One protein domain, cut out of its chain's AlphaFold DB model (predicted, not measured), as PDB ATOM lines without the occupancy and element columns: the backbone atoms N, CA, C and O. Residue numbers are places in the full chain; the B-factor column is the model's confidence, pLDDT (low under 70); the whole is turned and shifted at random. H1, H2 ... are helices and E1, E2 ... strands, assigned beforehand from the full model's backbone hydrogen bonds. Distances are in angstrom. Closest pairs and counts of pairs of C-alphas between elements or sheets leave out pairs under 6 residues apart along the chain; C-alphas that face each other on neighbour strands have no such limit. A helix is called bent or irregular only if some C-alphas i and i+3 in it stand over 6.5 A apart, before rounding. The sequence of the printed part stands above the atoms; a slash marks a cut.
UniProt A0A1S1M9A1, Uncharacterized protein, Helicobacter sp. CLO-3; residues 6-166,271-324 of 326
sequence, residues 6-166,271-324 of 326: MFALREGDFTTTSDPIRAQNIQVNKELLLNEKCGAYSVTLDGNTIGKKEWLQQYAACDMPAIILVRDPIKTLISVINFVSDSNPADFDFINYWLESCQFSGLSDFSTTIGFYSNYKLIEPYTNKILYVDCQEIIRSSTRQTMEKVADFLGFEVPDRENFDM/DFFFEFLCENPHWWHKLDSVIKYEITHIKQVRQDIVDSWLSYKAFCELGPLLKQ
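Overview. This is residues 6 to 166 and 271 to 324 of the 326 residues of an uncharacterized protein of Helicobacter sp. CLO-3 (UniProt A0A1S1M9A1). This is an elongated body with two ends: at one, a small four-stranded sheet with H7 over one face and H8 over the other; at the other, a cluster of mostly crossed helices, H4, H5, H6, H9, H10 and H13. H11 and H12 follow H10 back to the sheet end, while residues 15 to 41, with the short H1 and H2, wander beyond the sheet's E2 edge. The printed part has 215 residues with thirteen named helices and four strands, along the chain E1 H1 H2 E2 H3 E3 H4 H5 H6 H7 E4 H8 H9 H10 H11 H12 H13. The sheet is mixed, in the order E2, E1, E3, E4, and the class is mixed, helices and strands. The whole is compact, with a radius of gyration of the C-alphas of 19.1 A and spans of 63 by 38 by 37 A.

Arrangement. E1, residues 6 to 9, is an inner strand, antiparallel to E2, residues 42 to 44, at 165 degrees, with N 43 and O 8 3.2 A apart, and to E3, residues 64 to 70, at 162 degrees, with N 7 and O 67 2.8 A apart. E3 is parallel to E4, residues 127 to 134, at 23 degrees, with N 68 and O 131 2.8 A apart. H1, residues 20 to 23, and H2, residues 30 to 33, are not on the sheet and touch no helix. H3, residues 52 to 59, only grazes the sheet; E2, H3 and E3 form a split strand-helix-strand unit, with E1 between its two strands, and its crossover is right-handed. H4, residues 73 to 84, H5, residues 92 to 104, H6, residues 109 to 113, and H7, residues 116 to 126, link E3 to E4 in a strand-helix-strand unit, its two strands parallel neighbours. H4 and H5 are close but not clearly touching, about perpendicular at 79 degrees, the closest C-alphas being those of Ile 81 and Trp 98, 7.2 A apart. H6 only just touches residues 76 to 80 of H4, with 3 pairs of C-alphas within 8 A, the closest those of Leu 77 and Thr 113, 6.7 A apart. H7 runs along the strands at a height over the sheet of 9.2 A, and H8, residues 142 to 154, runs along them on the opposite face at 9.7 A: three layers, helices on both faces of a sheet. H9, residues 271 to 279, and H10, residues 281 to 294, only just touch, with 3 pairs of C-alphas within 8 A, and only at the corner, the closest those of Leu 277 and Trp 284, 5.6 A apart. H10 and H7 touch only at their ends, the closest C-alphas being those of Tyr 117 and Glu 294, 4.7 A apart. H11, residues 296 to 301, touches H12, residues 303 to 308, only at the corner, the closest C-alphas being those of Lys 299 and Val 306, 6.1 A apart; H12 is on the sheet. H13, residues 310 to 322, touches H4 about perpendicular at 80 degrees, the closest C-alphas being those of Ile 74 and Tyr 312, 5.8 A apart. In H3, H4, H6, H8, H9, H10, H11 and H12 every O i to N i+4 pair is within hydrogen-bond range, against 8 of 9 in H5, 6 of 9 in H13 and 3 of 7 in H7, where 5 of 8 O i to N i+3 pairs are; H1 and H2 are too short for an i+4 pair.

Along the chain. E1 begins at C-alpha 6 (-9.152, -9.465, 40.288). From first to last C-alpha E3 measures 18.7 A, H5 18.8 A, E4 19.2 A, H8 18.7 A, H10 20.0 A and H13 19.0 A. H7 is irregular, C-alphas 122 and 125 being 7.2 A apart, and H13 only just, C-alphas 317 and 320 being 6.6 A apart. H13 ends at C-alpha 322 (-33.105, -30.243, 50.661).

Size, cuts and confidence. The two C-alphas farthest apart, those of Thr 15 and Gln 324, are 64.5 A apart. Residues 167 to 270 are not printed, and C-alphas 166 and 271 are 27.5 A apart across this cut. Of the links that are printed whole, none is long. The mean pLDDT of the printed part is 74.0; 68 residues are under 70, among them residues 6 to 52 and 103 to 113.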
ATOM      1  N   MET A   6     -10.224  -9.078  41.191       49.28
ATOM      2  CA  MET A   6      -9.152  -9.465  40.288       49.28
ATOM      3  C   MET A   6      -8.378  -8.238  39.832       49.28
ATOM      4  O   MET A   6      -8.994  -7.266  39.405       49.28
ATOM      5  N   PHE A   7      -7.052  -8.315  39.906       54.06
ATOM      6  CA  PHE A   7      -6.113  -7.289  39.467       54.06
ATOM      7  C   PHE A   7      -5.293  -7.837  38.305       54.06
ATOM      8  O   PHE A   7      -4.704  -8.904  38.445       54.06
ATOM      9  N   ALA A   8      -5.220  -7.120  37.186       45.62
ATOM     10  CA  ALA A   8      -4.300  -7.440  36.094       45.62
ATOM     11  C   ALA A   8      -3.304  -6.291  35.897       45.62
ATOM     12  O   ALA A   8      -3.729  -5.138  35.868       45.62
ATOM     13  N   LEU A   9      -2.010  -6.608  35.791       49.62
ATOM     14  CA  LEU A   9      -0.898  -5.654  35.695       49.62
ATOM     15  C   LEU A   9      -0.084  -5.904  34.422       49.62
ATOM     16  O   LEU A   9       0.157  -7.051  34.067       49.62
ATOM     17  N   ARG A  10       0.384  -4.847  33.752       38.28
ATOM     18  CA  ARG A  10       1.208  -4.954  32.536       38.28
ATOM     19  C   ARG A  10       2.707  -4.932  32.845       38.28
ATOM     20  O   ARG A  10       3.157  -4.088  33.613       38.28
ATOM     21  N   GLU A  11       3.482  -5.793  32.188       36.88
ATOM     22  CA  GLU A  11       4.952  -5.763  32.216       36.88
ATOM     23  C   GLU A  11       5.493  -4.715  31.212       36.88
ATOM     24  O   GLU A  11       5.080  -4.687  30.047       36.88
ATOM     25  N   GLY A  12       6.373  -3.803  31.650       38.78
ATOM     26  CA  GLY A  12       6.998  -2.790  30.784       38.78
ATOM     27  C   GLY A  12       7.980  -1.846  31.498       38.78
ATOM     28  O   GLY A  12       7.852  -1.596  32.692       38.78
ATOM     29  N   ASP A  13       8.965  -1.324  30.756       33.66
ATOM     30  CA  ASP A  13       9.948  -0.314  31.196       33.66
ATOM     31  C   ASP A  13       9.373   1.116  31.079       33.66
ATOM     32  O   ASP A  13       8.802   1.481  30.046       33.66
ATOM     33  N   PHE A  14       9.525   1.953  32.119       43.62
ATOM     34  CA  PHE A  14       8.785   3.222  32.266       43.62
ATOM     35  C   PHE A  14       9.680   4.457  32.468       43.62
ATOM     36  O   PHE A  14      10.013   4.809  33.600       43.62
ATOM     37  N   THR A  15       9.985   5.190  31.393       29.75
ATOM     38  CA  THR A  15      10.529   6.565  31.493       29.75
ATOM     39  C   THR A  15       9.663   7.651  30.857       29.75
ATOM     40  O   THR A  15       9.994   8.823  30.999       29.75
ATOM     41  N   THR A  16       8.548   7.350  30.188       40.53
ATOM     42  CA  THR A  16       7.774   8.394  29.491       40.53
ATOM     43  C   THR A  16       6.314   7.992  29.284       40.53
ATOM     44  O   THR A  16       6.066   7.089  28.500       40.53
ATOM     45  N   THR A  17       5.339   8.663  29.909       38.47
ATOM     46  CA  THR A  17       4.136   9.180  29.211       38.47
ATOM     47  C   THR A  17       3.266  10.035  30.139       38.47
ATOM     48  O   THR A  17       3.014   9.678  31.283       38.47
ATOM     49  N   SER A  18       2.814  11.174  29.613       36.00
ATOM     50  CA  SER A  18       2.097  12.268  30.278       36.00
ATOM     51  C   SER A  18       0.614  12.315  29.871       36.00
ATOM     52  O   SER A  18       0.166  13.322  29.324       36.00
ATOM     53  N   ASP A  19      -0.139  11.228  30.062       38.12
ATOM     54  CA  ASP A  19      -1.555  11.167  29.656       38.12
ATOM     55  C   ASP A  19      -2.504  11.085  30.874       38.12
ATOM     56  O   ASP A  19      -2.588  10.032  31.510       38.12
ATOM     57  N   PRO A  20      -3.231  12.170  31.211       36.56
ATOM     58  CA  PRO A  20      -4.133  12.227  32.363       36.56
ATOM     59  C   PRO A  20      -5.434  11.426  32.195       36.56
ATOM     60  O   PRO A  20      -6.093  11.137  33.193       36.56
ATOM     61  N   ILE A  21      -5.827  11.056  30.967       35.59
ATOM     62  CA  ILE A  21      -7.073  10.304  30.718       35.59
ATOM     63  C   ILE A  21      -6.902   8.824  31.106       35.59
ATOM     64  O   ILE A  21      -7.866   8.167  31.501       35.59
ATOM     65  N   ARG A  22      -5.661   8.315  31.125       42.28
ATOM     66  CA  ARG A  22      -5.330   6.958  31.599       42.28
ATOM     67  C   ARG A  22      -5.614   6.716  33.087       42.28
ATOM     68  O   ARG A  22      -5.713   5.564  33.487       42.28
ATOM     69  N   ALA A  23      -5.769   7.765  33.896       38.06
ATOM     70  CA  ALA A  23      -5.900   7.656  35.352       38.06
ATOM     71  C   ALA A  23      -7.354   7.574  35.868       38.06
ATOM     72  O   ALA A  23      -7.563   7.487  37.077       38.06
ATOM     73  N   GLN A  24      -8.366   7.664  34.994       32.38
ATOM     74  CA  GLN A  24      -9.738   7.984  35.424       32.38
ATOM     75  C   GLN A  24     -10.677   6.814  35.728       32.38
ATOM     76  O   GLN A  24     -11.750   7.054  36.267       32.38
ATOM     77  N   ASN A  25     -10.298   5.565  35.483       33.03
ATOM     78  CA  ASN A  25     -11.111   4.419  35.891       33.03
ATOM     79  C   ASN A  25     -10.209   3.459  36.647       33.03
ATOM     80  O   ASN A  25      -9.177   3.138  36.087       33.03
ATOM     81  N   ILE A  26     -10.580   3.064  37.877       36.12
ATOM     82  CA  ILE A  26     -10.243   1.815  38.602       36.12
ATOM     83  C   ILE A  26     -10.416   2.034  40.116       36.12
ATOM     84  O   ILE A  26      -9.862   2.963  40.706       36.12
ATOM     85  N   GLN A  27     -11.178   1.140  40.752       34.91
ATOM     86  CA  GLN A  27     -11.449   1.135  42.186       34.91
ATOM     87  C   GLN A  27     -10.738  -0.065  42.838       34.91
ATOM     88  O   GLN A  27     -11.083  -1.206  42.562       34.91
ATOM     89  N   VAL A  28      -9.707   0.189  43.659       36.44
ATOM     90  CA  VAL A  28      -9.457  -0.350  45.024       36.44
ATOM     91  C   VAL A  28      -7.993  -0.101  45.467       36.44
ATOM     92  O   VAL A  28      -7.046  -0.684  44.960       36.44
ATOM     93  N   ASN A  29      -7.900   0.756  46.494       43.22
ATOM     94  CA  ASN A  29      -6.958   0.928  47.618       43.22
ATOM     95  C   ASN A  29      -5.422   1.061  47.477       43.22
ATOM     96  O   ASN A  29      -4.675   0.090  47.453       43.22
ATOM     97  N   LYS A  30      -5.016   2.328  47.675       37.53
ATOM     98  CA  LYS A  30      -3.911   2.921  48.459       37.53
ATOM     99  C   LYS A  30      -2.570   2.186  48.526       37.53
ATOM    100  O   LYS A  30      -1.602   2.754  48.052       37.53
ATOM    101  N   GLU A  31      -2.496   0.983  49.085       38.03
ATOM    102  CA  GLU A  31      -1.211   0.348  49.430       38.03
ATOM    103  C   GLU A  31      -0.525  -0.337  48.236       38.03
ATOM    104  O   GLU A  31       0.691  -0.261  48.099       38.03
ATOM    105  N   LEU A  32      -1.290  -0.887  47.283       36.78
ATOM    106  CA  LEU A  32      -0.743  -1.358  45.994       36.78
ATOM    107  C   LEU A  32      -0.324  -0.195  45.067       36.78
ATOM    108  O   LEU A  32       0.322  -0.405  44.042       36.78
ATOM    109  N   LEU A  33      -0.710   1.035  45.424       40.69
ATOM    110  CA  LEU A  33      -0.707   2.222  44.566       40.69
ATOM    111  C   LEU A  33       0.303   3.288  45.021       40.69
ATOM    112  O   LEU A  33       0.447   4.310  44.354       40.69
ATOM    113  N   LEU A  34       1.020   3.057  46.130       38.50
ATOM    114  CA  LEU A  34       2.114   3.925  46.589       38.50
ATOM    115  C   LEU A  34       3.352   3.850  45.682       38.50
ATOM    116  O   LEU A  34       4.240   4.695  45.782       38.50
ATOM    117  N   ASN A  35       3.403   2.876  44.772       37.31
ATOM    118  CA  ASN A  35       4.358   2.879  43.679       37.31
ATOM    119  C   ASN A  35       3.737   3.611  42.479       37.31
ATOM    120  O   ASN A  35       2.806   3.099  41.851       37.31
ATOM    121  N   GLU A  36       4.273   4.791  42.135       37.91
ATOM    122  CA  GLU A  36       3.861   5.586  40.962       37.91
ATOM    123  C   GLU A  36       3.882   4.766  39.655       37.91
ATOM    124  O   GLU A  36       3.182   5.105  38.702       37.91
ATOM    125  N   LYS A  37       4.631   3.653  39.618       35.91
ATOM    126  CA  LYS A  37       4.691   2.730  38.479       35.91
ATOM    127  C   LYS A  37       3.536   1.728  38.403       35.91
ATOM    128  O   LYS A  37       3.322   1.189  37.329       35.91
ATOM    129  N   CYS A  38       2.794   1.461  39.481       36.50
ATOM    130  CA  CYS A  38       1.727   0.445  39.499       36.50
ATOM    131  C   CYS A  38       0.323   1.052  39.360       36.50
ATOM    132  O   CYS A  38      -0.542   0.467  38.707       36.50
ATOM    133  N   GLY A  39       0.097   2.247  39.923       41.88
ATOM    134  CA  GLY A  39      -1.237   2.858  39.989       41.88
ATOM    135  C   GLY A  39      -1.838   3.304  38.654       41.88
ATOM    136  O   GLY A  39      -3.040   3.537  38.579       41.88
ATOM    137  N   ALA A  40      -1.033   3.367  37.592       42.91
ATOM    138  CA  ALA A  40      -1.492   3.678  36.239       42.91
ATOM    139  C   ALA A  40      -1.802   2.433  35.375       42.91
ATOM    140  O   ALA A  40      -2.194   2.595  34.218       42.91
ATOM    141  N   TYR A  41      -1.617   1.206  35.891       49.31
ATOM    142  CA  TYR A  41      -1.601  -0.016  35.062       49.31
ATOM    143  C   TYR A  41      -2.357  -1.224  35.630       49.31
ATOM    144  O   TYR A  41      -2.214  -2.322  35.094       49.31
ATOM    145  N   SER A  42      -3.155  -1.061  36.686       49.34
ATOM    146  CA  SER A  42      -3.947  -2.152  37.268       49.34
ATOM    147  C   SER A  42      -5.423  -1.998  36.946       49.34
ATOM    148  O   SER A  42      -5.954  -0.959  37.308       49.34
ATOM    149  N   VAL A  43      -6.110  -2.998  36.382       53.25
ATOM    150  CA  VAL A  43      -7.588  -2.998  36.339       53.25
ATOM    151  C   VAL A  43      -8.185  -3.885  37.419       53.25
ATOM    152  O   VAL A  43      -7.856  -5.068  37.491       53.25
ATOM    153  N   THR A  44      -9.066  -3.315  38.245       56.59
ATOM    154  CA  THR A  44      -9.956  -4.096  39.106       56.59
ATOM    155  C   THR A  44     -11.156  -4.515  38.283       56.59
ATOM    156  O   THR A  44     -11.884  -3.669  37.769       56.59
ATOM    157  N   LEU A  45     -11.375  -5.816  38.173       55.84
ATOM    158  CA  LEU A  45     -12.561  -6.352  37.525       55.84
ATOM    159  C   LEU A  45     -13.507  -6.862  38.599       55.84
ATOM    160  O   LEU A  45     -13.401  -8.001  39.050       55.84
ATOM    161  N   ASP A  46     -14.419  -5.987  39.013       54.69
ATOM    162  CA  ASP A  46     -15.652  -6.393  39.669       54.69
ATOM    163  C   ASP A  46     -16.758  -6.573  38.613       54.69
ATOM    164  O   ASP A  46     -16.645  -6.152  37.451       54.69
ATOM    165  N   GLY A  47     -17.833  -7.280  38.963       51.12
ATOM    166  CA  GLY A  47     -18.880  -7.605  37.992       51.12
ATOM    167  C   GLY A  47     -19.549  -6.391  37.334       51.12
ATOM    168  O   GLY A  47     -20.133  -6.563  36.268       51.12
ATOM    169  N   ASN A  48     -19.386  -5.185  37.894       51.53
ATOM    170  CA  ASN A  48     -20.085  -3.959  37.503       51.53
ATOM    171  C   ASN A  48     -19.230  -2.940  36.739       51.53
ATOM    172  O   ASN A  48     -19.724  -1.864  36.399       51.53
ATOM    173  N   THR A  49     -17.971  -3.248  36.430       56.12
ATOM    174  CA  THR A  49     -17.125  -2.306  35.687       56.12
ATOM    175  C   THR A  49     -17.611  -2.161  34.232       56.12
ATOM    176  O   THR A  49     -17.365  -3.026  33.384       56.12
ATOM    177  N   ILE A  50     -18.319  -1.065  33.932       59.16
ATOM    178  CA  ILE A  50     -18.752  -0.687  32.573       59.16
ATOM    179  C   ILE A  50     -17.514  -0.429  31.705       59.16
ATOM    180  O   ILE A  50     -16.557   0.197  32.155       59.16
ATOM    181  N   GLY A  51     -17.516  -0.901  30.457       64.44
ATOM    182  CA  GLY A  51     -16.394  -0.693  29.534       64.44
ATOM    183  C   GLY A  51     -15.206  -1.636  29.757       64.44
ATOM    184  O   GLY A  51     -14.158  -1.460  29.138       64.44
ATOM    185  N   LYS A  52     -15.325  -2.631  30.654       69.31
ATOM    186  CA  LYS A  52     -14.208  -3.526  30.999       69.31
ATOM    187  C   LYS A  52     -13.687  -4.345  29.824       69.31
ATOM    188  O   LYS A  52     -12.485  -4.566  29.722       69.31
ATOM    189  N   LYS A  53     -14.577  -4.816  28.945       70.75
ATOM    190  CA  LYS A  53     -14.188  -5.641  27.791       70.75
ATOM    191  C   LYS A  53     -13.432  -4.798  26.775       70.75
ATOM    192  O   LYS A  53     -12.401  -5.231  26.279       70.75
ATOM    193  N   GLU A  54     -13.931  -3.598  26.526       72.19
ATOM    194  CA  GLU A  54     -13.353  -2.601  25.637       72.19
ATOM    195  C   GLU A  54     -11.983  -2.157  26.159       72.19
ATOM    196  O   GLU A  54     -11.016  -2.126  25.403       72.19
ATOM    197  N   TRP A  55     -11.868  -1.907  27.470       72.06
ATOM    198  CA  TRP A  55     -10.595  -1.586  28.111       72.06
ATOM    199  C   TRP A  55      -9.587  -2.730  27.971       72.06
ATOM    200  O   TRP A  55      -8.458  -2.495  27.545       72.06
ATOM    201  N   LEU A  56      -9.987  -3.972  28.274       71.88
ATOM    202  CA  LEU A  56      -9.111  -5.137  28.121       71.88
ATOM    203  C   LEU A  56      -8.650  -5.283  26.667       71.88
ATOM    204  O   LEU A  56      -7.458  -5.372  26.418       71.88
ATOM    205  N   GLN A  57      -9.560  -5.208  25.696       74.19
ATOM    206  CA  GLN A  57      -9.208  -5.286  24.274       74.19
ATOM    207  C   GLN A  57      -8.245  -4.178  23.829       74.19
ATOM    208  O   GLN A  57      -7.399  -4.408  22.969       74.19
ATOM    209  N   GLN A  58      -8.385  -2.974  24.385       71.50
ATOM    210  CA  GLN A  58      -7.594  -1.818  23.984       71.50
ATOM    211  C   GLN A  58      -6.215  -1.765  24.658       71.50
ATOM    212  O   GLN A  58      -5.255  -1.295  24.045       71.50
ATOM    213  N   TYR A  59      -6.112  -2.196  25.917       67.12
ATOM    214  CA  TYR A  59      -4.947  -1.909  26.760       67.12
ATOM    215  C   TYR A  59      -4.244  -3.144  27.323       67.12
ATOM    216  O   TYR A  59      -3.078  -3.029  27.719       67.12
ATOM    217  N   ALA A  60      -4.902  -4.304  27.345       65.69
ATOM    218  CA  ALA A  60      -4.266  -5.539  27.769       65.69
ATOM    219  C   ALA A  60      -3.332  -6.042  26.663       65.69
ATOM    220  O   ALA A  60      -3.770  -6.431  25.580       65.69
ATOM    221  N   ALA A  61      -2.027  -6.037  26.935       62.09
ATOM    222  CA  ALA A  61      -1.101  -6.831  26.141       62.09
ATOM    223  C   ALA A  61      -1.316  -8.317  26.473       62.09
ATOM    224  O   ALA A  61      -1.729  -8.649  27.586       62.09
ATOM    225  N   CYS A  62      -1.011  -9.216  25.538       61.62
ATOM    226  CA  CYS A  62      -0.675 -10.585  25.927       61.62
ATOM    227  C   CYS A  62       0.495 -10.501  26.929       61.62
ATOM    228  O   CYS A  62       1.376  -9.669  26.722       61.62
ATOM    229  N   ASP A  63       0.473 -11.310  27.993       70.62
ATOM    230  CA  ASP A  63       1.493 -11.376  29.064       70.62
ATOM    231  C   ASP A  63       1.324 -10.446  30.285       70.62
ATOM    232  O   ASP A  63       2.287  -9.869  30.788       70.62
ATOM    233  N   MET A  64       0.111 -10.326  30.836       75.31
ATOM    234  CA  MET A  64      -0.107  -9.629  32.115       75.31
ATOM    235  C   MET A  64      -0.160 -10.585  33.322       75.31
ATOM    236  O   MET A  64      -1.004 -11.491  33.333       75.31
ATOM    237  N   PRO A  65       0.638 -10.397  34.394       79.69
ATOM    238  CA  PRO A  65       0.341 -11.020  35.680       79.69
ATOM    239  C   PRO A  65      -1.049 -10.647  36.196       79.69
ATOM    240  O   PRO A  65      -1.441  -9.478  36.163       79.69
ATOM    241  N   ALA A  66      -1.755 -11.631  36.752       83.12
ATOM    242  CA  ALA A  66      -3.003 -11.405  37.466       83.12
ATOM    243  C   ALA A  66      -2.913 -11.840  38.934       83.12
ATOM    244  O   ALA A  66      -2.417 -12.921  39.244       83.12
ATOM    245  N   ILE A  67      -3.442 -11.019  39.841       84.56
ATOM    246  CA  ILE A  67      -3.708 -11.399  41.231       84.56
ATOM    247  C   ILE A  67      -5.211 -11.553  41.379       84.56
ATOM    248  O   ILE A  67      -5.975 -10.636  41.085       84.56
ATOM    249  N   ILE A  68      -5.639 -12.712  41.855       84.62
ATOM    250  CA  ILE A  68      -7.044 -13.047  42.028       84.62
ATOM    251  C   ILE A  68      -7.309 -13.290  43.508       84.62
ATOM    252  O   ILE A  68      -6.842 -14.272  44.083       84.62
ATOM    253  N   LEU A  69      -8.113 -12.410  44.100       85.00
ATOM    254  CA  LEU A  69      -8.674 -12.580  45.430       85.00
ATOM    255  C   LEU A  69      -9.922 -13.456  45.341       85.00
ATOM    256  O   LEU A  69     -10.925 -13.082  44.727       85.00
ATOM    257  N   VAL A  70      -9.870 -14.612  45.989       87.69
ATOM    258  CA  VAL A  70     -10.991 -15.550  46.078       87.69
ATOM    259  C   VAL A  70     -11.503 -15.615  47.508       87.69
ATOM    260  O   VAL A  70     -10.757 -15.440  48.467       87.69
ATOM    261  N   ARG A  71     -12.805 -15.831  47.673       88.19
ATOM    262  CA  ARG A  71     -13.456 -15.823  48.983       88.19
ATOM    263  C   ARG A  71     -14.535 -16.886  49.015       88.19
ATOM    264  O   ARG A  71     -15.204 -17.102  48.011       88.19
ATOM    265  N   ASP A  72     -14.742 -17.476  50.192       93.12
ATOM    266  CA  ASP A  72     -15.877 -18.361  50.455       93.12
ATOM    267  C   ASP A  72     -17.178 -17.718  49.915       93.12
ATOM    268  O   ASP A  72     -17.547 -16.617  50.355       93.12
ATOM    269  N   PRO A  73     -17.859 -18.349  48.938       91.25
ATOM    270  CA  PRO A  73     -18.990 -17.742  48.241       91.25
ATOM    271  C   PRO A  73     -20.180 -17.488  49.173       91.25
ATOM    272  O   PRO A  73     -20.877 -16.488  49.011       91.25
ATOM    273  N   ILE A  74     -20.374 -18.318  50.202       94.06
ATOM    274  CA  ILE A  74     -21.451 -18.149  51.185       94.06
ATOM    275  C   ILE A  74     -21.159 -16.952  52.081       94.06
ATOM    276  O   ILE A  74     -22.004 -16.071  52.250       94.06
ATOM    277  N   LYS A  75     -19.926 -16.852  52.597       91.38
ATOM    278  CA  LYS A  75     -19.518 -15.667  53.368       91.38
ATOM    279  C   LYS A  75     -19.554 -14.398  52.525       91.38
ATOM    280  O   LYS A  75     -19.784 -13.322  53.072       91.38
ATOM    281  N   THR A  76     -19.301 -14.506  51.225       86.81
ATOM    282  CA  THR A  76     -19.378 -13.376  50.299       86.81
ATOM    283  C   THR A  76     -20.815 -12.886  50.187       86.81
ATOM    284  O   THR A  76     -21.049 -11.724  50.498       86.81
ATOM    285  N   LEU A  77     -21.775 -13.769  49.887       87.19
ATOM    286  CA  LEU A  77     -23.206 -13.437  49.831       87.19
ATOM    287  C   LEU A  77     -23.697 -12.781  51.124       87.19
ATOM    288  O   LEU A  77     -24.199 -11.662  51.095       87.19
ATOM    289  N   ILE A  78     -23.463 -13.419  52.274       89.38
ATOM    290  CA  ILE A  78     -23.863 -12.881  53.584       89.38
ATOM    291  C   ILE A  78     -23.217 -11.515  53.839       89.38
ATOM    292  O   ILE A  78     -23.857 -10.592  54.339       89.38
ATOM    293  N   SER A  79     -21.942 -11.355  53.478       83.75
ATOM    294  CA  SER A  79     -21.235 -10.081  53.610       83.75
ATOM    295  C   SER A  79     -21.844  -8.976  52.750       83.75
ATOM    296  O   SER A  79     -21.677  -7.811  53.113       83.75
ATOM    297  N   VAL A  80     -22.481  -9.321  51.627       79.81
ATOM    298  CA  VAL A  80     -23.162  -8.369  50.746       79.81
ATOM    299  C   VAL A  80     -24.508  -7.983  51.310       79.81
ATOM    300  O   VAL A  80     -24.760  -6.795  51.486       79.81
ATOM    301  N   ILE A  81     -25.306  -8.973  51.705       83.94
ATOM    302  CA  ILE A  81     -26.613  -8.758  52.332       83.94
ATOM    303  C   ILE A  81     -26.460  -7.869  53.576       83.94
ATOM    304  O   ILE A  81     -27.136  -6.854  53.709       83.94
ATOM    305  N   ASN A  82     -25.484  -8.172  54.437       83.19
ATOM    306  CA  ASN A  82     -25.191  -7.382  55.638       83.19
ATOM    307  C   ASN A  82     -24.644  -5.979  55.362       83.19
ATOM    308  O   ASN A  82     -24.605  -5.141  56.258       83.19
ATOM    309  N   PHE A  83     -24.114  -5.733  54.168       76.88
ATOM    310  CA  PHE A  83     -23.670  -4.398  53.785       76.88
ATOM    311  C   PHE A  83     -24.839  -3.557  53.288       76.88
ATOM    312  O   PHE A  83     -24.924  -2.392  53.653       76.88
ATOM    313  N   VAL A  84     -25.740  -4.142  52.496       75.06
ATOM    314  CA  VAL A  84     -26.901  -3.420  51.963       75.06
ATOM    315  C   VAL A  84     -28.021  -3.241  52.988       75.06
ATOM    316  O   VAL A  84     -28.846  -2.351  52.816       75.06
ATOM    317  N   SER A  85     -28.061  -4.047  54.054       73.94
ATOM    318  CA  SER A  85     -29.076  -3.917  55.107       73.94
ATOM    319  C   SER A  85     -28.906  -2.671  55.983       73.94
ATOM    320  O   SER A  85     -29.824  -2.343  56.731       73.94
ATOM    321  N   ASP A  86     -27.755  -1.992  55.891       62.31
ATOM    322  CA  ASP A  86     -27.421  -0.668  56.444       62.31
ATOM    323  C   ASP A  86     -28.134  -0.302  57.765       62.31
ATOM    324  O   ASP A  86     -28.693   0.781  57.927       62.31
ATOM    325  N   SER A  87     -28.071  -1.211  58.751       56.75
ATOM    326  CA  SER A  87     -28.586  -1.089  60.137       56.75
ATOM    327  C   SER A  87     -30.002  -1.618  60.428       56.75
ATOM    328  O   SER A  87     -30.405  -1.616  61.604       56.75
ATOM    329  N   ASN A  88     -30.732  -2.128  59.436       63.78
ATOM    330  CA  ASN A  88     -31.973  -2.873  59.663       63.78
ATOM    331  C   ASN A  88     -31.659  -4.332  60.031       63.78
ATOM    332  O   ASN A  88     -30.747  -4.919  59.442       63.78
ATOM    333  N   PRO A  89     -32.360  -4.925  61.021       67.44
ATOM    334  CA  PRO A  89     -32.254  -6.355  61.265       67.44
ATOM    335  C   PRO A  89     -32.699  -7.067  59.992       67.44
ATOM    336  O   PRO A  89     -33.836  -6.910  59.557       67.44
ATOM    337  N   ALA A  90     -31.773  -7.775  59.360       71.56
ATOM    338  CA  ALA A  90     -32.104  -8.538  58.179       71.56
ATOM    339  C   ALA A  90     -32.770  -9.841  58.631       71.56
ATOM    340  O   ALA A  90     -32.153 -10.669  59.300       71.56
ATOM    341  N   ASP A  91     -34.048  -9.964  58.307       85.75
ATOM    342  CA  ASP A  91     -34.880 -11.135  58.537       85.75
ATOM    343  C   ASP A  91     -35.016 -11.961  57.246       85.75
ATOM    344  O   ASP A  91     -34.343 -11.709  56.240       85.75
ATOM    345  N   PHE A  92     -35.861 -12.991  57.282       90.62
ATOM    346  CA  PHE A  92     -36.078 -13.871  56.134       90.62
ATOM    347  C   PHE A  92     -36.684 -13.125  54.944       90.62
ATOM    348  O   PHE A  92     -36.270 -13.372  53.810       90.62
ATOM    349  N   ASP A  93     -37.588 -12.175  55.191       89.44
ATOM    350  CA  ASP A  93     -38.208 -11.365  54.143       89.44
ATOM    351  C   ASP A  93     -37.165 -10.488  53.443       89.44
ATOM    352  O   ASP A  93     -37.141 -10.414  52.212       89.44
ATOM    353  N   PHE A  94     -36.243  -9.886  54.200       88.81
ATOM    354  CA  PHE A  94     -35.141  -9.118  53.629       88.81
ATOM    355  C   PHE A  94     -34.191  -9.989  52.799       88.81
ATOM    356  O   PHE A  94     -33.797  -9.592  51.699       88.81
ATOM    357  N   ILE A  95     -33.823 -11.178  53.297       90.75
ATOM    358  CA  ILE A  95     -32.980 -12.118  52.542       90.75
ATOM    359  C   ILE A  95     -33.681 -12.512  51.237       90.75
ATOM    360  O   ILE A  95     -33.054 -12.467  50.176       90.75
ATOM    361  N   ASN A  96     -34.973 -12.846  51.296       90.44
ATOM    362  CA  ASN A  96     -35.767 -13.197  50.124       90.44
ATOM    363  C   ASN A  96     -35.808 -12.043  49.113       90.44
ATOM    364  O   ASN A  96     -35.404 -12.228  47.967       90.44
ATOM    365  N   TYR A  97     -36.195 -10.843  49.553       87.62
ATOM    366  CA  TYR A  97     -36.228  -9.639  48.720       87.62
ATOM    367  C   TYR A  97     -34.882  -9.377  48.035       87.62
ATOM    368  O   TYR A  97     -34.826  -9.106  46.834       87.62
ATOM    369  N   TRP A  98     -33.776  -9.486  48.775       85.81
ATOM    370  CA  TRP A  98     -32.455  -9.248  48.209       85.81
ATOM    371  C   TRP A  98     -32.090 -10.296  47.150       85.81
ATOM    372  O   TRP A  98     -31.643  -9.941  46.056       85.81
ATOM    373  N   LEU A  99     -32.331 -11.581  47.429       86.25
ATOM    374  CA  LEU A  99     -32.076 -12.663  46.475       86.25
ATOM    375  C   LEU A  99     -32.965 -12.564  45.221       86.25
ATOM    376  O   LEU A  99     -32.498 -12.877  44.123       86.25
ATOM    377  N   GLU A 100     -34.209 -12.097  45.357       84.94
ATOM    378  CA  GLU A 100     -35.100 -11.768  44.236       84.94
ATOM    379  C   GLU A 100     -34.564 -10.593  43.422       84.94
ATOM    380  O   GLU A 100     -34.478 -10.685  42.197       84.94
ATOM    381  N   SER A 101     -34.143  -9.514  44.084       75.81
ATOM    382  CA  SER A 101     -33.614  -8.319  43.416       75.81
ATOM    383  C   SER A 101     -32.398  -8.640  42.540       75.81
ATOM    384  O   SER A 101     -32.299  -8.134  41.424       75.81
ATOM    385  N   CYS A 102     -31.565  -9.594  42.973       70.56
ATOM    386  CA  CYS A 102     -30.423 -10.082  42.205       70.56
ATOM    387  C   CYS A 102     -30.801 -10.840  40.914       70.56
ATOM    388  O   CYS A 102     -29.924 -11.138  40.098       70.56
ATOM    389  N   GLN A 103     -32.075 -11.217  40.736       60.25
ATOM    390  CA  GLN A 103     -32.582 -11.911  39.542       60.25
ATOM    391  C   GLN A 103     -33.219 -10.976  38.517       60.25
ATOM    392  O   GLN A 103     -33.154 -11.265  37.323       60.25
ATOM    393  N   PHE A 104     -33.839  -9.879  38.954       45.88
ATOM    394  CA  PHE A 104     -34.614  -8.998  38.073       45.88
ATOM    395  C   PHE A 104     -33.759  -8.024  37.242       45.88
ATOM    396  O   PHE A 104     -34.273  -7.413  36.308       45.88
ATOM    397  N   SER A 105     -32.459  -7.905  37.518       49.41
ATOM    398  CA  SER A 105     -31.542  -6.961  36.862       49.41
ATOM    399  C   SER A 105     -30.970  -7.422  35.509       49.41
ATOM    400  O   SER A 105     -30.235  -6.671  34.872       49.41
ATOM    401  N   GLY A 106     -31.310  -8.618  35.003       41.22
ATOM    402  CA  GLY A 106     -30.978  -9.056  33.628       41.22
ATOM    403  C   GLY A 106     -29.487  -9.326  33.339       41.22
ATOM    404  O   GLY A 106     -29.146  -9.885  32.299       41.22
ATOM    405  N   LEU A 107     -28.612  -9.012  34.286       44.56
ATOM    406  CA  LEU A 107     -27.247  -9.494  34.459       44.56
ATOM    407  C   LEU A 107     -27.289 -10.105  35.857       44.56
ATOM    408  O   LEU A 107     -27.584  -9.369  36.785       44.56
ATOM    409  N   SER A 108     -27.139 -11.421  36.044       51.50
ATOM    410  CA  SER A 108     -27.368 -11.989  37.383       51.50
ATOM    411  C   SER A 108     -26.454 -11.281  38.390       51.50
ATOM    412  O   SER A 108     -25.240 -11.400  38.285       51.50
ATOM    413  N   ASP A 109     -26.975 -10.528  39.359       50.81
ATOM    414  CA  ASP A 109     -26.123  -9.830  40.345       50.81
ATOM    415  C   ASP A 109     -25.400 -10.827  41.266       50.81
ATOM    416  O   ASP A 109     -24.407 -10.516  41.930       50.81
ATOM    417  N   PHE A 110     -25.808 -12.098  41.224       54.53
ATOM    418  CA  PHE A 110     -24.969 -13.192  41.695       54.53
ATOM    419  C   PHE A 110     -23.607 -13.211  40.985       54.53
ATOM    420  O   PHE A 110     -22.598 -13.407  41.647       54.53
ATOM    421  N   SER A 111     -23.526 -12.947  39.680       53.06
ATOM    422  CA  SER A 111     -22.256 -12.853  38.940       53.06
ATOM    423  C   SER A 111     -21.377 -11.675  39.384       53.06
ATOM    424  O   SER A 111     -20.156 -11.717  39.251       53.06
ATOM    425  N   THR A 112     -21.948 -10.627  39.971       57.84
ATOM    426  CA  THR A 112     -21.154  -9.497  40.474       57.84
ATOM    427  C   THR A 112     -20.652  -9.761  41.891       57.84
ATOM    428  O   THR A 112     -19.547  -9.352  42.246       57.84
ATOM    429  N   THR A 113     -21.416 -10.539  42.660       66.62
ATOM    430  CA  THR A 113     -21.104 -10.906  44.044       66.62
ATOM    431  C   THR A 113     -20.211 -12.149  44.155       66.62
ATOM    432  O   THR A 113     -19.189 -12.128  44.839       66.62
ATOM    433  N   ILE A 114     -20.588 -13.234  43.477       74.69
ATOM    434  CA  ILE A 114     -19.917 -14.542  43.471       74.69
ATOM    435  C   ILE A 114     -19.414 -14.962  42.081       74.69
ATOM    436  O   ILE A 114     -18.974 -16.097  41.934       74.69
ATOM    437  N   GLY A 115     -19.445 -14.095  41.060       74.56
ATOM    438  CA  GLY A 115     -19.085 -14.472  39.684       74.56
ATOM    439  C   GLY A 115     -17.591 -14.509  39.394       74.56
ATOM    440  O   GLY A 115     -17.075 -13.741  38.579       74.56
ATOM    441  N   PHE A 116     -16.875 -15.389  40.081       80.50
ATOM    442  CA  PHE A 116     -15.440 -15.538  39.894       80.50
ATOM    443  C   PHE A 116     -15.076 -16.089  38.518       80.50
ATOM    444  O   PHE A 116     -14.289 -15.461  37.810       80.50
ATOM    445  N   TYR A 117     -15.625 -17.236  38.125       85.00
ATOM    446  CA  TYR A 117     -15.244 -17.881  36.872       85.00
ATOM    447  C   TYR A 117     -15.643 -17.036  35.665       85.00
ATOM    448  O   TYR A 117     -14.856 -16.871  34.729       85.00
ATOM    449  N   SER A 118     -16.824 -16.420  35.730       80.56
ATOM    450  CA  SER A 118     -17.284 -15.458  34.732       80.56
ATOM    451  C   SER A 118     -16.309 -14.288  34.554       80.56
ATOM    452  O   SER A 118     -16.013 -13.907  33.420       80.56
ATOM    453  N   ASN A 119     -15.764 -13.737  35.644       76.38
ATOM    454  CA  ASN A 119     -14.768 -12.667  35.565       76.38
ATOM    455  C   ASN A 119     -13.401 -13.178  35.090       76.38
ATOM    456  O   ASN A 119     -12.801 -12.553  34.217       76.38
ATOM    457  N   TYR A 120     -12.938 -14.331  35.580       83.50
ATOM    458  CA  TYR A 120     -11.692 -14.965  35.136       83.50
ATOM    459  C   TYR A 120     -11.654 -15.143  33.612       83.50
ATOM    460  O   TYR A 120     -10.667 -14.782  32.971       83.50
ATOM    461  N   LYS A 121     -12.754 -15.608  33.005       84.69
ATOM    462  CA  LYS A 121     -12.852 -15.799  31.549       84.69
ATOM    463  C   LYS A 121     -12.626 -14.531  30.727       84.69
ATOM    464  O   LYS A 121     -12.265 -14.633  29.559       84.69
ATOM    465  N   LEU A 122     -12.821 -13.347  31.308       78.25
ATOM    466  CA  LEU A 122     -12.553 -12.084  30.622       78.25
ATOM    467  C   LEU A 122     -11.057 -11.775  30.534       78.25
ATOM    468  O   LEU A 122     -10.642 -11.149  29.563       78.25
ATOM    469  N   ILE A 123     -10.259 -12.206  31.517       78.19
ATOM    470  CA  ILE A 123      -8.813 -11.944  31.544       78.19
ATOM    471  C   ILE A 123      -7.964 -13.110  31.069       78.19
ATOM    472  O   ILE A 123      -6.812 -12.884  30.721       78.19
ATOM    473  N   GLU A 124      -8.508 -14.329  31.071       86.12
ATOM    474  CA  GLU A 124      -7.804 -15.552  30.673       86.12
ATOM    475  C   GLU A 124      -7.005 -15.378  29.365       86.12
ATOM    476  O   GLU A 124      -5.846 -15.779  29.346       86.12
ATOM    477  N   PRO A 125      -7.520 -14.704  28.310       86.56
ATOM    478  CA  PRO A 125      -6.755 -14.491  27.076       86.56
ATOM    479  C   PRO A 125      -5.544 -13.551  27.200       86.56
ATOM    480  O   PRO A 125      -4.710 -13.510  26.299       86.56
ATOM    481  N   TYR A 126      -5.469 -12.759  28.269       80.88
ATOM    482  CA  TYR A 126      -4.495 -11.679  28.442       80.88
ATOM    483  C   TYR A 126      -3.488 -11.944  29.566       80.88
ATOM    484  O   TYR A 126      -2.575 -11.144  29.773       80.88
ATOM    485  N   THR A 127      -3.636 -13.045  30.305       82.94
ATOM    486  CA  THR A 127      -2.775 -13.373  31.445       82.94
ATOM    487  C   THR A 127      -1.935 -14.619  31.188       82.94
ATOM    488  O   THR A 127      -2.426 -15.613  30.663       82.94
ATOM    489  N   ASN A 128      -0.655 -14.566  31.563       83.19
ATOM    490  CA  ASN A 128       0.286 -15.685  31.433       83.19
ATOM    491  C   ASN A 128       0.669 -16.317  32.781       83.19
ATOM    492  O   ASN A 128       1.155 -17.446  32.824       83.19
ATOM    493  N   LYS A 129       0.437 -15.606  33.890       87.94
ATOM    494  CA  LYS A 129       0.673 -16.085  35.250       87.94
ATOM    495  C   LYS A 129      -0.360 -15.499  36.200       87.94
ATOM    496  O   LYS A 129      -0.692 -14.316  36.124       87.94
ATOM    497  N   ILE A 130      -0.839 -16.332  37.119       89.69
ATOM    498  CA  ILE A 130      -1.901 -15.970  38.055       89.69
ATOM    499  C   ILE A 130      -1.492 -16.338  39.478       89.69
ATOM    500  O   ILE A 130      -1.120 -17.482  39.742       89.69
ATOM    501  N   LEU A 131      -1.622 -15.385  40.397       91.50
ATOM    502  CA  LEU A 131      -1.532 -15.604  41.833       91.50
ATOM    503  C   LEU A 131      -2.936 -15.608  42.443       91.50
ATOM    504  O   LEU A 131      -3.616 -14.584  42.466       91.50
ATOM    505  N   TYR A 132      -3.355 -16.754  42.973       92.25
ATOM    506  CA  TYR A 132      -4.589 -16.870  43.753       92.25
ATOM    507  C   TYR A 132      -4.308 -16.626  45.232       92.25
ATOM    508  O   TYR A 132      -3.465 -17.311  45.818       92.25
ATOM    509  N   VAL A 133      -5.058 -15.706  45.829       90.81
ATOM    510  CA  VAL A 133      -4.985 -15.355  47.249       90.81
ATOM    511  C   VAL A 133      -6.354 -15.590  47.874       90.81
ATOM    512  O   VAL A 133      -7.343 -14.999  47.433       90.81
ATOM    513  N   ASP A 134      -6.431 -16.439  48.900       90.75
ATOM    514  CA  ASP A 134      -7.650 -16.521  49.705       90.75
ATOM    515  C   ASP A 134      -7.790 -15.223  50.509       90.75
ATOM    516  O   ASP A 134      -6.861 -14.779  51.182       90.75
ATOM    517  N   CYS A 135      -8.969 -14.604  50.484       87.50
ATOM    518  CA  CYS A 135      -9.277 -13.430  51.292       87.50
ATOM    519  C   CYS A 135      -9.046 -13.652  52.800       87.50
ATOM    520  O   CYS A 135      -8.934 -12.674  53.533       87.50
ATOM    521  N   GLN A 136      -8.975 -14.897  53.283       86.94
ATOM    522  CA  GLN A 136      -8.570 -15.214  54.659       86.94
ATOM    523  C   GLN A 136      -7.073 -14.983  54.929       86.94
ATOM    524  O   GLN A 136      -6.695 -14.723  56.071       86.94
ATOM    525  N   GLU A 137      -6.226 -15.030  53.899       87.12
ATOM    526  CA  GLU A 137      -4.780 -14.797  53.995       87.12
ATOM    527  C   GLU A 137      -4.429 -13.304  54.145       87.12
ATOM    528  O   GLU A 137      -3.337 -12.967  54.594       87.12
ATOM    529  N   ILE A 138      -5.354 -12.395  53.822       84.44
ATOM    530  CA  ILE A 138      -5.185 -10.930  53.926       84.44
ATOM    531  C   ILE A 138      -5.937 -10.334  55.124       84.44
ATOM    532  O   ILE A 138      -6.523  -9.252  55.050       84.44
ATOM    533  N   ILE A 139      -5.970 -11.076  56.232       80.56
ATOM    534  CA  ILE A 139      -6.608 -10.648  57.477       80.56
ATOM    535  C   ILE A 139      -5.554 -10.547  58.582       80.56
ATOM    536  O   ILE A 139      -4.976 -11.553  58.995       80.56
ATOM    537  N   ARG A 140      -5.392  -9.336  59.135       76.81
ATOM    538  CA  ARG A 140      -4.538  -9.043  60.304       76.81
ATOM    539  C   ARG A 140      -3.100  -9.543  60.105       76.81
ATOM    540  O   ARG A 140      -2.521  -9.300  59.051       76.81
ATOM    541  N   SER A 141      -2.571 -10.309  61.057       81.00
ATOM    542  CA  SER A 141      -1.184 -10.766  61.094       81.00
ATOM    543  C   SER A 141      -0.776 -11.629  59.899       81.00
ATOM    544  O   SER A 141       0.404 -11.684  59.568       81.00
ATOM    545  N   SER A 142      -1.729 -12.282  59.224       84.56
ATOM    546  CA  SER A 142      -1.451 -13.048  57.999       84.56
ATOM    547  C   SER A 142      -1.183 -12.147  56.790       84.56
ATOM    548  O   SER A 142      -0.519 -12.562  55.841       84.56
ATOM    549  N   THR A 143      -1.661 -10.899  56.825       84.50
ATOM    550  CA  THR A 143      -1.623  -9.979  55.682       84.50
ATOM    551  C   THR A 143      -0.198  -9.701  55.228       84.50
ATOM    552  O   THR A 143       0.049  -9.709  54.028       84.50
ATOM    553  N   ARG A 144       0.754  -9.514  56.154       86.06
ATOM    554  CA  ARG A 144       2.146  -9.205  55.794       86.06
ATOM    555  C   ARG A 144       2.776 -10.311  54.951       86.06
ATOM    556  O   ARG A 144       3.268 -10.028  53.868       86.06
ATOM    557  N   GLN A 145       2.678 -11.561  55.401       89.31
ATOM    558  CA  GLN A 145       3.214 -12.712  54.668       89.31
ATOM    559  C   GLN A 145       2.576 -12.838  53.278       89.31
ATOM    560  O   GLN A 145       3.231 -13.174  52.296       89.31
ATOM    561  N   THR A 146       1.282 -12.559  53.174       89.19
ATOM    562  CA  THR A 146       0.581 -12.584  51.889       89.19
ATOM    563  C   THR A 146       1.021 -11.446  50.976       89.19
ATOM    564  O   THR A 146       1.161 -11.656  49.774       89.19
ATOM    565  N   MET A 147       1.284 -10.260  51.526       84.62
ATOM    566  CA  MET A 147       1.846  -9.145  50.766       84.62
ATOM    567  C   MET A 147       3.281  -9.426  50.318       84.62
ATOM    568  O   MET A 147       3.616  -9.057  49.202       84.62
ATOM    569  N   GLU A 148       4.086 -10.144  51.106       86.00
ATOM    570  CA  GLU A 148       5.409 -10.639  50.685       86.00
ATOM    571  C   GLU A 148       5.280 -11.568  49.467       86.00
ATOM    572  O   GLU A 148       5.917 -11.321  48.449       86.00
ATOM    573  N   LYS A 149       4.350 -12.539  49.485       90.12
ATOM    574  CA  LYS A 149       4.064 -13.392  48.308       90.12
ATOM    575  C   LYS A 149       3.638 -12.581  47.076       90.12
ATOM    576  O   LYS A 149       4.010 -12.910  45.953       90.12
ATOM    577  N   VAL A 150       2.802 -11.557  47.273       85.56
ATOM    578  CA  VAL A 150       2.337 -10.664  46.199       85.56
ATOM    579  C   VAL A 150       3.497  -9.850  45.627       85.56
ATOM    580  O   VAL A 150       3.613  -9.727  44.408       85.56
ATOM    581  N   ALA A 151       4.348  -9.315  46.496       81.94
ATOM    582  CA  ALA A 151       5.506  -8.516  46.131       81.94
ATOM    583  C   ALA A 151       6.528  -9.355  45.351       81.94
ATOM    584  O   ALA A 151       6.937  -8.949  44.265       81.94
ATOM    585  N   ASP A 152       6.802 -10.581  45.803       86.25
ATOM    586  CA  ASP A 152       7.635 -11.557  45.092       86.25
ATOM    587  C   ASP A 152       7.060 -11.908  43.709       86.25
ATOM    588  O   ASP A 152       7.781 -11.939  42.711       86.25
ATOM    589  N   PHE A 153       5.745 -12.141  43.618       85.94
ATOM    590  CA  PHE A 153       5.068 -12.468  42.357       85.94
ATOM    591  C   PHE A 153       5.157 -11.340  41.315       85.94
ATOM    592  O   PHE A 153       5.237 -11.603  40.107       85.94
ATOM    593  N   LEU A 154       5.135 -10.090  41.784       80.00
ATOM    594  CA  LEU A 154       5.145  -8.884  40.958       80.00
ATOM    595  C   LEU A 154       6.530  -8.234  40.809       80.00
ATOM    596  O   LEU A 154       6.677  -7.348  39.972       80.00
ATOM    597  N   GLY A 155       7.535  -8.669  41.568       80.12
ATOM    598  CA  GLY A 155       8.898  -8.139  41.510       80.12
ATOM    599  C   GLY A 155       9.074  -6.770  42.176       80.12
ATOM    600  O   GLY A 155       9.814  -5.936  41.657       80.12
ATOM    601  N   PHE A 156       8.397  -6.514  43.300       77.94
ATOM    602  CA  PHE A 156       8.617  -5.313  44.119       77.94
ATOM    603  C   PHE A 156       8.858  -5.666  45.592       77.94
ATOM    604  O   PHE A 156       8.749  -6.821  45.982       77.94
ATOM    605  N   GLU A 157       9.208  -4.673  46.413       76.88
ATOM    606  CA  GLU A 157       9.454  -4.851  47.850       76.88
ATOM    607  C   GLU A 157       8.250  -4.409  48.689       76.88
ATOM    608  O   GLU A 157       7.654  -3.355  48.447       76.88
ATOM    609  N   VAL A 158       7.908  -5.192  49.714       77.81
ATOM    610  CA  VAL A 158       6.873  -4.806  50.681       77.81
ATOM    611  C   VAL A 158       7.356  -3.603  51.499       77.81
ATOM    612  O   VAL A 158       8.456  -3.653  52.047       77.81
ATOM    613  N   PRO A 159       6.552  -2.538  51.656       73.50
ATOM    614  CA  PRO A 159       6.926  -1.409  52.498       73.50
ATOM    615  C   PRO A 159       7.123  -1.799  53.973       73.50
ATOM    616  O   PRO A 159       6.247  -2.402  54.595       73.50
ATOM    617  N   ASP A 160       8.234  -1.368  54.575       71.94
ATOM    618  CA  ASP A 160       8.588  -1.705  55.966       71.94
ATOM    619  C   ASP A 160       7.700  -1.052  57.038       71.94
ATOM    620  O   ASP A 160       7.684  -1.488  58.188       71.94
ATOM    621  N   ARG A 161       7.015   0.047  56.700       69.94
ATOM    622  CA  ARG A 161       6.332   0.918  57.675       69.94
ATOM    623  C   ARG A 161       4.811   0.799  57.663       69.94
ATOM    624  O   ARG A 161       4.154   1.569  58.360       69.94
ATOM    625  N   GLU A 162       4.262  -0.131  56.888       70.44
ATOM    626  CA  GLU A 162       2.814  -0.273  56.760       70.44
ATOM    627  C   GLU A 162       2.203  -1.120  57.877       70.44
ATOM    628  O   GLU A 162       2.755  -2.131  58.318       70.44
ATOM    629  N   ASN A 163       1.024  -0.695  58.338       71.81
ATOM    630  CA  ASN A 163       0.270  -1.410  59.361       71.81
ATOM    631  C   ASN A 163      -0.631  -2.470  58.713       71.81
ATOM    632  O   ASN A 163      -1.818  -2.242  58.465       71.81
ATOM    633  N   PHE A 164      -0.061  -3.651  58.480       76.75
ATOM    634  CA  PHE A 164      -0.773  -4.804  57.918       76.75
ATOM    635  C   PHE A 164      -1.805  -5.436  58.867       76.75
ATOM    636  O   PHE A 164      -2.613  -6.257  58.429       76.75
ATOM    637  N   ASP A 165      -1.826  -5.040  60.142       75.19
ATOM    638  CA  ASP A 165      -2.823  -5.515  61.101       75.19
ATOM    639  C   ASP A 165      -4.157  -4.754  61.007       75.19
ATOM    640  O   ASP A 165      -5.185  -5.236  61.500       75.19
ATOM    641  N   MET A 166      -4.174  -3.595  60.338       72.12
ATOM    642  CA  MET A 166      -5.374  -2.778  60.160       72.12
ATOM    643  C   MET A 166      -6.382  -3.439  59.206       72.12
ATOM    644  O   MET A 166      -6.052  -3.855  58.095       72.12
ATOM    645  N   ASP A 271     -25.473 -19.456  60.236       94.44
ATOM    646  CA  ASP A 271     -26.499 -20.418  60.647       94.44
ATOM    647  C   ASP A 271     -27.911 -19.900  60.339       94.44
ATOM    648  O   ASP A 271     -28.702 -20.612  59.732       94.44
ATOM    649  N   PHE A 272     -28.185 -18.619  60.619       94.25
ATOM    650  CA  PHE A 272     -29.462 -17.978  60.281       94.25
ATOM    651  C   PHE A 272     -29.727 -17.961  58.765       94.25
ATOM    652  O   PHE A 272     -30.845 -18.185  58.309       94.25
ATOM    653  N   PHE A 273     -28.685 -17.742  57.955       95.44
ATOM    654  CA  PHE A 273     -28.807 -17.841  56.500       95.44
ATOM    655  C   PHE A 273     -29.111 -19.277  56.043       95.44
ATOM    656  O   PHE A 273     -29.846 -19.475  55.079       95.44
ATOM    657  N   PHE A 274     -28.575 -20.294  56.719       96.50
ATOM    658  CA  PHE A 274     -28.880 -21.692  56.411       96.50
ATOM    659  C   PHE A 274     -30.280 -22.110  56.852       96.50
ATOM    660  O   PHE A 274     -30.941 -22.817  56.097       96.50
ATOM    661  N   GLU A 275     -30.762 -21.628  57.998       95.69
ATOM    662  CA  GLU A 275     -32.165 -21.778  58.406       95.69
ATOM    663  C   GLU A 275     -33.101 -21.226  57.324       95.69
ATOM    664  O   GLU A 275     -33.987 -21.940  56.851       95.69
ATOM    665  N   PHE A 276     -32.817 -20.018  56.820       95.56
ATOM    666  CA  PHE A 276     -33.554 -19.428  55.701       95.56
ATOM    667  C   PHE A 276     -33.581 -20.338  54.461       95.56
ATOM    668  O   PHE A 276     -34.636 -20.523  53.853       95.56
ATOM    669  N   LEU A 277     -32.440 -20.923  54.072       95.62
ATOM    670  CA  LEU A 277     -32.364 -21.818  52.910       95.62
ATOM    671  C   LEU A 277     -33.121 -23.133  53.122       95.62
ATOM    672  O   LEU A 277     -33.656 -23.680  52.158       95.62
ATOM    673  N   CYS A 278     -33.170 -23.638  54.354       94.44
ATOM    674  CA  CYS A 278     -33.950 -24.820  54.699       94.44
ATOM    675  C   CYS A 278     -35.455 -24.563  54.592       94.44
ATOM    676  O   CYS A 278     -36.179 -25.414  54.078       94.44
ATOM    677  N   GLU A 279     -35.917 -23.384  55.014       94.12
ATOM    678  CA  GLU A 279     -37.317 -22.969  54.858       94.12
ATOM    679  C   GLU A 279     -37.661 -22.565  53.419       94.12
ATOM    680  O   GLU A 279     -38.812 -22.669  52.998       94.12
ATOM    681  N   ASN A 280     -36.655 -22.192  52.620       94.06
ATOM    682  CA  ASN A 280     -36.813 -21.794  51.224       94.06
ATOM    683  C   ASN A 280     -35.907 -22.603  50.266       94.06
ATOM    684  O   ASN A 280     -35.032 -22.025  49.607       94.06
ATOM    685  N   PRO A 281     -36.126 -23.926  50.088       94.25
ATOM    686  CA  PRO A 281     -35.213 -24.804  49.335       94.25
ATOM    687  C   PRO A 281     -34.966 -24.388  47.878       94.25
ATOM    688  O   PRO A 281     -33.921 -24.684  47.292       94.25
ATOM    689  N   HIS A 282     -35.910 -23.672  47.267       91.44
ATOM    690  CA  HIS A 282     -35.762 -23.162  45.906       91.44
ATOM    691  C   HIS A 282     -34.583 -22.176  45.773       91.44
ATOM    692  O   HIS A 282     -33.910 -22.171  44.737       91.44
ATOM    693  N   TRP A 283     -34.280 -21.391  46.817       92.00
ATOM    694  CA  TRP A 283     -33.092 -20.535  46.855       92.00
ATOM    695  C   TRP A 283     -31.812 -21.346  46.933       92.00
ATOM    696  O   TRP A 283     -30.870 -21.048  46.199       92.00
ATOM    697  N   TRP A 284     -31.797 -22.409  47.740       93.94
ATOM    698  CA  TRP A 284     -30.655 -23.316  47.805       93.94
ATOM    699  C   TRP A 284     -30.330 -23.888  46.421       93.94
ATOM    700  O   TRP A 284     -29.186 -23.812  45.981       93.94
ATOM    701  N   HIS A 285     -31.333 -24.375  45.682       90.38
ATOM    702  CA  HIS A 285     -31.132 -24.917  44.333       90.38
ATOM    703  C   HIS A 285     -30.558 -23.893  43.349       90.38
ATOM    704  O   HIS A 285     -29.652 -24.213  42.573       90.38
ATOM    705  N   LYS A 286     -31.077 -22.662  43.378       89.06
ATOM    706  CA  LYS A 286     -30.591 -21.570  42.528       89.06
ATOM    707  C   LYS A 286     -29.138 -21.221  42.864       89.06
ATOM    708  O   LYS A 286     -28.307 -21.157  41.960       89.06
ATOM    709  N   LEU A 287     -28.822 -21.062  44.149       90.50
ATOM    710  CA  LEU A 287     -27.469 -20.770  44.624       90.50
ATOM    711  C   LEU A 287     -26.489 -21.906  44.314       90.50
ATOM    712  O   LEU A 287     -25.391 -21.632  43.843       90.50
ATOM    713  N   ASP A 288     -26.876 -23.166  44.517       92.31
ATOM    714  CA  ASP A 288     -26.033 -24.341  44.246       92.31
ATOM    715  C   ASP A 288     -25.623 -24.397  42.772       92.31
ATOM    716  O   ASP A 288     -24.449 -24.601  42.461       92.31
ATOM    717  N   SER A 289     -26.573 -24.148  41.865       88.81
ATOM    718  CA  SER A 289     -26.311 -24.086  40.424       88.81
ATOM    719  C   SER A 289     -25.288 -22.997  40.075       88.81
ATOM    720  O   SER A 289     -24.288 -23.273  39.408       88.81
ATOM    721  N   VAL A 290     -25.499 -21.774  40.575       87.69
ATOM    722  CA  VAL A 290     -24.617 -20.634  40.284       87.69
ATOM    723  C   VAL A 290     -23.237 -20.828  40.908       87.69
ATOM    724  O   VAL A 290     -22.232 -20.722  40.212       87.69
ATOM    725  N   ILE A 291     -23.164 -21.165  42.199       90.94
ATOM    726  CA  ILE A 291     -21.893 -21.327  42.911       90.94
ATOM    727  C   ILE A 291     -21.054 -22.428  42.262       90.94
ATOM    728  O   ILE A 291     -19.867 -22.215  42.040       90.94
ATOM    729  N   LYS A 292     -21.640 -23.581  41.906       91.81
ATOM    730  CA  LYS A 292     -20.900 -24.667  41.239       91.81
ATOM    731  C   LYS A 292     -20.238 -24.213  39.948       91.81
ATOM    732  O   LYS A 292     -19.071 -24.533  39.725       91.81
ATOM    733  N   TYR A 293     -20.969 -23.473  39.121       90.06
ATOM    734  CA  TYR A 293     -20.412 -22.900  37.904       90.06
ATOM    735  C   TYR A 293     -19.273 -21.929  38.238       90.06
ATOM    736  O   TYR A 293     -18.156 -22.087  37.744       90.06
ATOM    737  N   GLU A 294     -19.516 -20.994  39.155       87.62
ATOM    738  CA  GLU A 294     -18.575 -19.917  39.449       87.62
ATOM    739  C   GLU A 294     -17.301 -20.359  40.168       87.62
ATOM    740  O   GLU A 294     -16.284 -19.690  40.032       87.62
ATOM    741  N   ILE A 295     -17.296 -21.489  40.881       91.44
ATOM    742  CA  ILE A 295     -16.081 -22.013  41.531       91.44
ATOM    743  C   ILE A 295     -15.340 -23.065  40.694       91.44
ATOM    744  O   ILE A 295     -14.335 -23.604  41.158       91.44
ATOM    745  N   THR A 296     -15.819 -23.399  39.491       91.94
ATOM    746  CA  THR A 296     -15.273 -24.524  38.704       91.94
ATOM    747  C   THR A 296     -13.767 -24.386  38.488       91.94
ATOM    748  O   THR A 296     -13.025 -25.339  38.718       91.94
ATOM    749  N   HIS A 297     -13.305 -23.191  38.117       92.69
ATOM    750  CA  HIS A 297     -11.888 -22.945  37.858       92.69
ATOM    751  C   HIS A 297     -11.029 -23.026  39.119       92.69
ATOM    752  O   HIS A 297     -10.044 -23.756  39.142       92.69
ATOM    753  N   ILE A 298     -11.422 -22.345  40.204       93.81
ATOM    754  CA  ILE A 298     -10.615 -22.322  41.437       93.81
ATOM    755  C   ILE A 298     -10.512 -23.714  42.051       93.81
ATOM    756  O   ILE A 298      -9.453 -24.098  42.533       93.81
ATOM    757  N   LYS A 299     -11.575 -24.515  41.937       95.06
ATOM    758  CA  LYS A 299     -11.580 -25.911  42.362       95.06
ATOM    759  C   LYS A 299     -10.546 -26.759  41.610       95.06
ATOM    760  O   LYS A 299      -9.954 -27.652  42.199       95.06
ATOM    761  N   GLN A 300     -10.308 -26.472  40.330       95.56
ATOM    762  CA  GLN A 300      -9.317 -27.187  39.520       95.56
ATOM    763  C   GLN A 300      -7.881 -26.756  39.832       95.56
ATOM    764  O   GLN A 300      -7.000 -27.607  39.906       95.56
ATOM    765  N   VAL A 301      -7.638 -25.453  40.004       95.62
ATOM    766  CA  VAL A 301      -6.268 -24.914  40.112       95.62
ATOM    767  C   VAL A 301      -5.774 -24.736  41.550       95.62
ATOM    768  O   VAL A 301      -4.567 -24.717  41.775       95.62
ATOM    769  N   ARG A 302      -6.682 -24.598  42.523       94.88
ATOM    770  CA  ARG A 302      -6.403 -24.365  43.952       94.88
ATOM    771  C   ARG A 302      -7.477 -25.003  44.837       94.88
ATOM    772  O   ARG A 302      -8.201 -24.328  45.573       94.88
ATOM    773  N   GLN A 303      -7.582 -26.330  44.763       95.94
ATOM    774  CA  GLN A 303      -8.489 -27.107  45.615       95.94
ATOM    775  C   GLN A 303      -8.231 -26.856  47.111       95.94
ATOM    776  O   GLN A 303      -9.179 -26.829  47.888       95.94
ATOM    777  N   ASP A 304      -6.982 -26.579  47.497       96.62
ATOM    778  CA  ASP A 304      -6.587 -26.227  48.865       96.62
ATOM    779  C   ASP A 304      -7.325 -24.991  49.405       96.62
ATOM    780  O   ASP A 304      -7.737 -24.980  50.565       96.62
ATOM    781  N   ILE A 305      -7.564 -23.979  48.561       94.88
ATOM    782  CA  ILE A 305      -8.365 -22.810  48.941       94.88
ATOM    783  C   ILE A 305      -9.826 -23.214  49.143       94.88
ATOM    784  O   ILE A 305     -10.438 -22.848  50.141       94.88
ATOM    785  N   VAL A 306     -10.398 -23.987  48.217       95.75
ATOM    786  CA  VAL A 306     -11.800 -24.432  48.325       95.75
ATOM    787  C   VAL A 306     -12.003 -25.298  49.574       95.75
ATOM    788  O   VAL A 306     -13.032 -25.204  50.245       95.75
ATOM    789  N   ASP A 307     -11.001 -26.092  49.941       95.88
ATOM    790  CA  ASP A 307     -11.005 -26.897  51.158       95.88
ATOM    791  C   ASP A 307     -10.907 -26.045  52.436       95.88
ATOM    792  O   ASP A 307     -11.296 -26.504  53.512       95.88
ATOM    793  N   SER A 308     -10.463 -24.791  52.356       95.50
ATOM    794  CA  SER A 308     -10.463 -23.862  53.495       95.50
ATOM    795  C   SER A 308     -11.866 -23.288  53.791       95.50
ATOM    796  O   SER A 308     -12.130 -22.784  54.889       95.50
ATOM    797  N   TRP A 309     -12.798 -23.358  52.831       96.19
ATOM    798  CA  TRP A 309     -14.094 -22.675  52.892       96.19
ATOM    799  C   TRP A 309     -15.136 -23.441  53.708       96.19
ATOM    800  O   TRP A 309     -15.965 -24.189  53.186       96.19
ATOM    801  N   LEU A 310     -15.105 -23.230  55.023       96.31
ATOM    802  CA  LEU A 310     -16.001 -23.895  55.973       96.31
ATOM    803  C   LEU A 310     -17.490 -23.642  55.691       96.31
ATOM    804  O   LEU A 310     -18.290 -24.571  55.793       96.31
ATOM    805  N   SER A 311     -17.880 -22.417  55.320       97.00
ATOM    806  CA  SER A 311     -19.294 -22.102  55.075       97.00
ATOM    807  C   SER A 311     -19.769 -22.709  53.756       97.00
ATOM    808  O   SER A 311     -20.886 -23.212  53.684       97.00
ATOM    809  N   TYR A 312     -18.916 -22.748  52.732       96.56
ATOM    810  CA  TYR A 312     -19.228 -23.470  51.498       96.56
ATOM    811  C   TYR A 312     -19.404 -24.982  51.720       96.56
ATOM    812  O   TYR A 312     -20.353 -25.568  51.199       96.56
ATOM    813  N   LYS A 313     -18.548 -25.614  52.534       96.62
ATOM    814  CA  LYS A 313     -18.687 -27.038  52.890       96.62
ATOM    815  C   LYS A 313     -20.026 -27.329  53.568       96.62
ATOM    816  O   LYS A 313     -20.759 -28.195  53.098       96.62
ATOM    817  N   ALA A 314     -20.379 -26.546  54.587       96.50
ATOM    818  CA  ALA A 314     -21.662 -26.675  55.274       96.50
ATOM    819  C   ALA A 314     -22.855 -26.468  54.318       96.50
ATOM    820  O   ALA A 314     -23.816 -27.231  54.342       96.50
ATOM    821  N   PHE A 315     -22.767 -25.509  53.390       96.56
ATOM    822  CA  PHE A 315     -23.788 -25.318  52.353       96.56
ATOM    823  C   PHE A 315     -23.971 -26.554  51.450       96.56
ATOM    824  O   PHE A 315     -25.101 -26.891  51.081       96.56
ATOM    825  N   CYS A 316     -22.887 -27.252  51.096       95.44
ATOM    826  CA  CYS A 316     -22.967 -28.498  50.329       95.44
ATOM    827  C   CYS A 316     -23.620 -29.641  51.121       95.44
ATOM    828  O   CYS A 316     -24.333 -30.454  50.524       95.44
ATOM    829  N   GLU A 317     -23.414 -29.691  52.438       94.88
ATOM    830  CA  GLU A 317     -24.002 -30.690  53.344       94.88
ATOM    831  C   GLU A 317     -25.519 -30.519  53.530       94.88
ATOM    832  O   GLU A 317     -26.211 -31.504  53.781       94.88
ATOM    833  N   LEU A 318     -26.066 -29.316  53.313       92.06
ATOM    834  CA  LEU A 318     -27.521 -29.094  53.271       92.06
ATOM    835  C   LEU A 318     -28.186 -29.788  52.071       92.06
ATOM    836  O   LEU A 318     -29.346 -30.198  52.129       92.06
ATOM    837  N   GLY A 319     -27.459 -29.943  50.962       83.75
ATOM    838  CA  GLY A 319     -28.019 -30.398  49.689       83.75
ATOM    839  C   GLY A 319     -28.726 -31.758  49.716       83.75
ATOM    840  O   GLY A 319     -29.812 -31.870  49.149       83.75
ATOM    841  N   PRO A 320     -28.159 -32.812  50.331       85.88
ATOM    842  CA  PRO A 320     -28.834 -34.102  50.482       85.88
ATOM    843  C   PRO A 320     -30.177 -34.036  51.222       85.88
ATOM    844  O   PRO A 320     -31.068 -34.820  50.899       85.88
ATOM    845  N   LEU A 321     -30.328 -33.111  52.176       83.44
ATOM    846  CA  LEU A 321     -31.561 -32.922  52.947       83.44
ATOM    847  C   LEU A 321     -32.615 -32.178  52.118       83.44
ATOM    848  O   LEU A 321     -33.765 -32.599  52.046       83.44
ATOM    849  N   LEU A 322     -32.202 -31.121  51.415       84.19
ATOM    850  CA  LEU A 322     -33.105 -30.243  50.661       84.19
ATOM    851  C   LEU A 322     -33.507 -30.786  49.282       84.19
ATOM    852  O   LEU A 322     -34.478 -30.335  48.689       84.19
ATOM    853  N   LYS A 323     -32.799 -31.789  48.751       76.19
ATOM    854  CA  LYS A 323     -33.196 -32.469  47.503       76.19
ATOM    855  C   LYS A 323     -34.408 -33.391  47.662       76.19
ATOM    856  O   LYS A 323     -34.950 -33.827  46.649       76.19
ATOM    857  N   GLN A 324     -34.799 -33.713  48.896       69.06
ATOM    858  CA  GLN A 324     -35.917 -34.615  49.195       69.06
ATOM    859  C   GLN A 324     -37.269 -33.885  49.256       69.06
ATOM    860  O   GLN A 324     -38.307 -34.535  49.196       69.06
TER     861      GLN A 324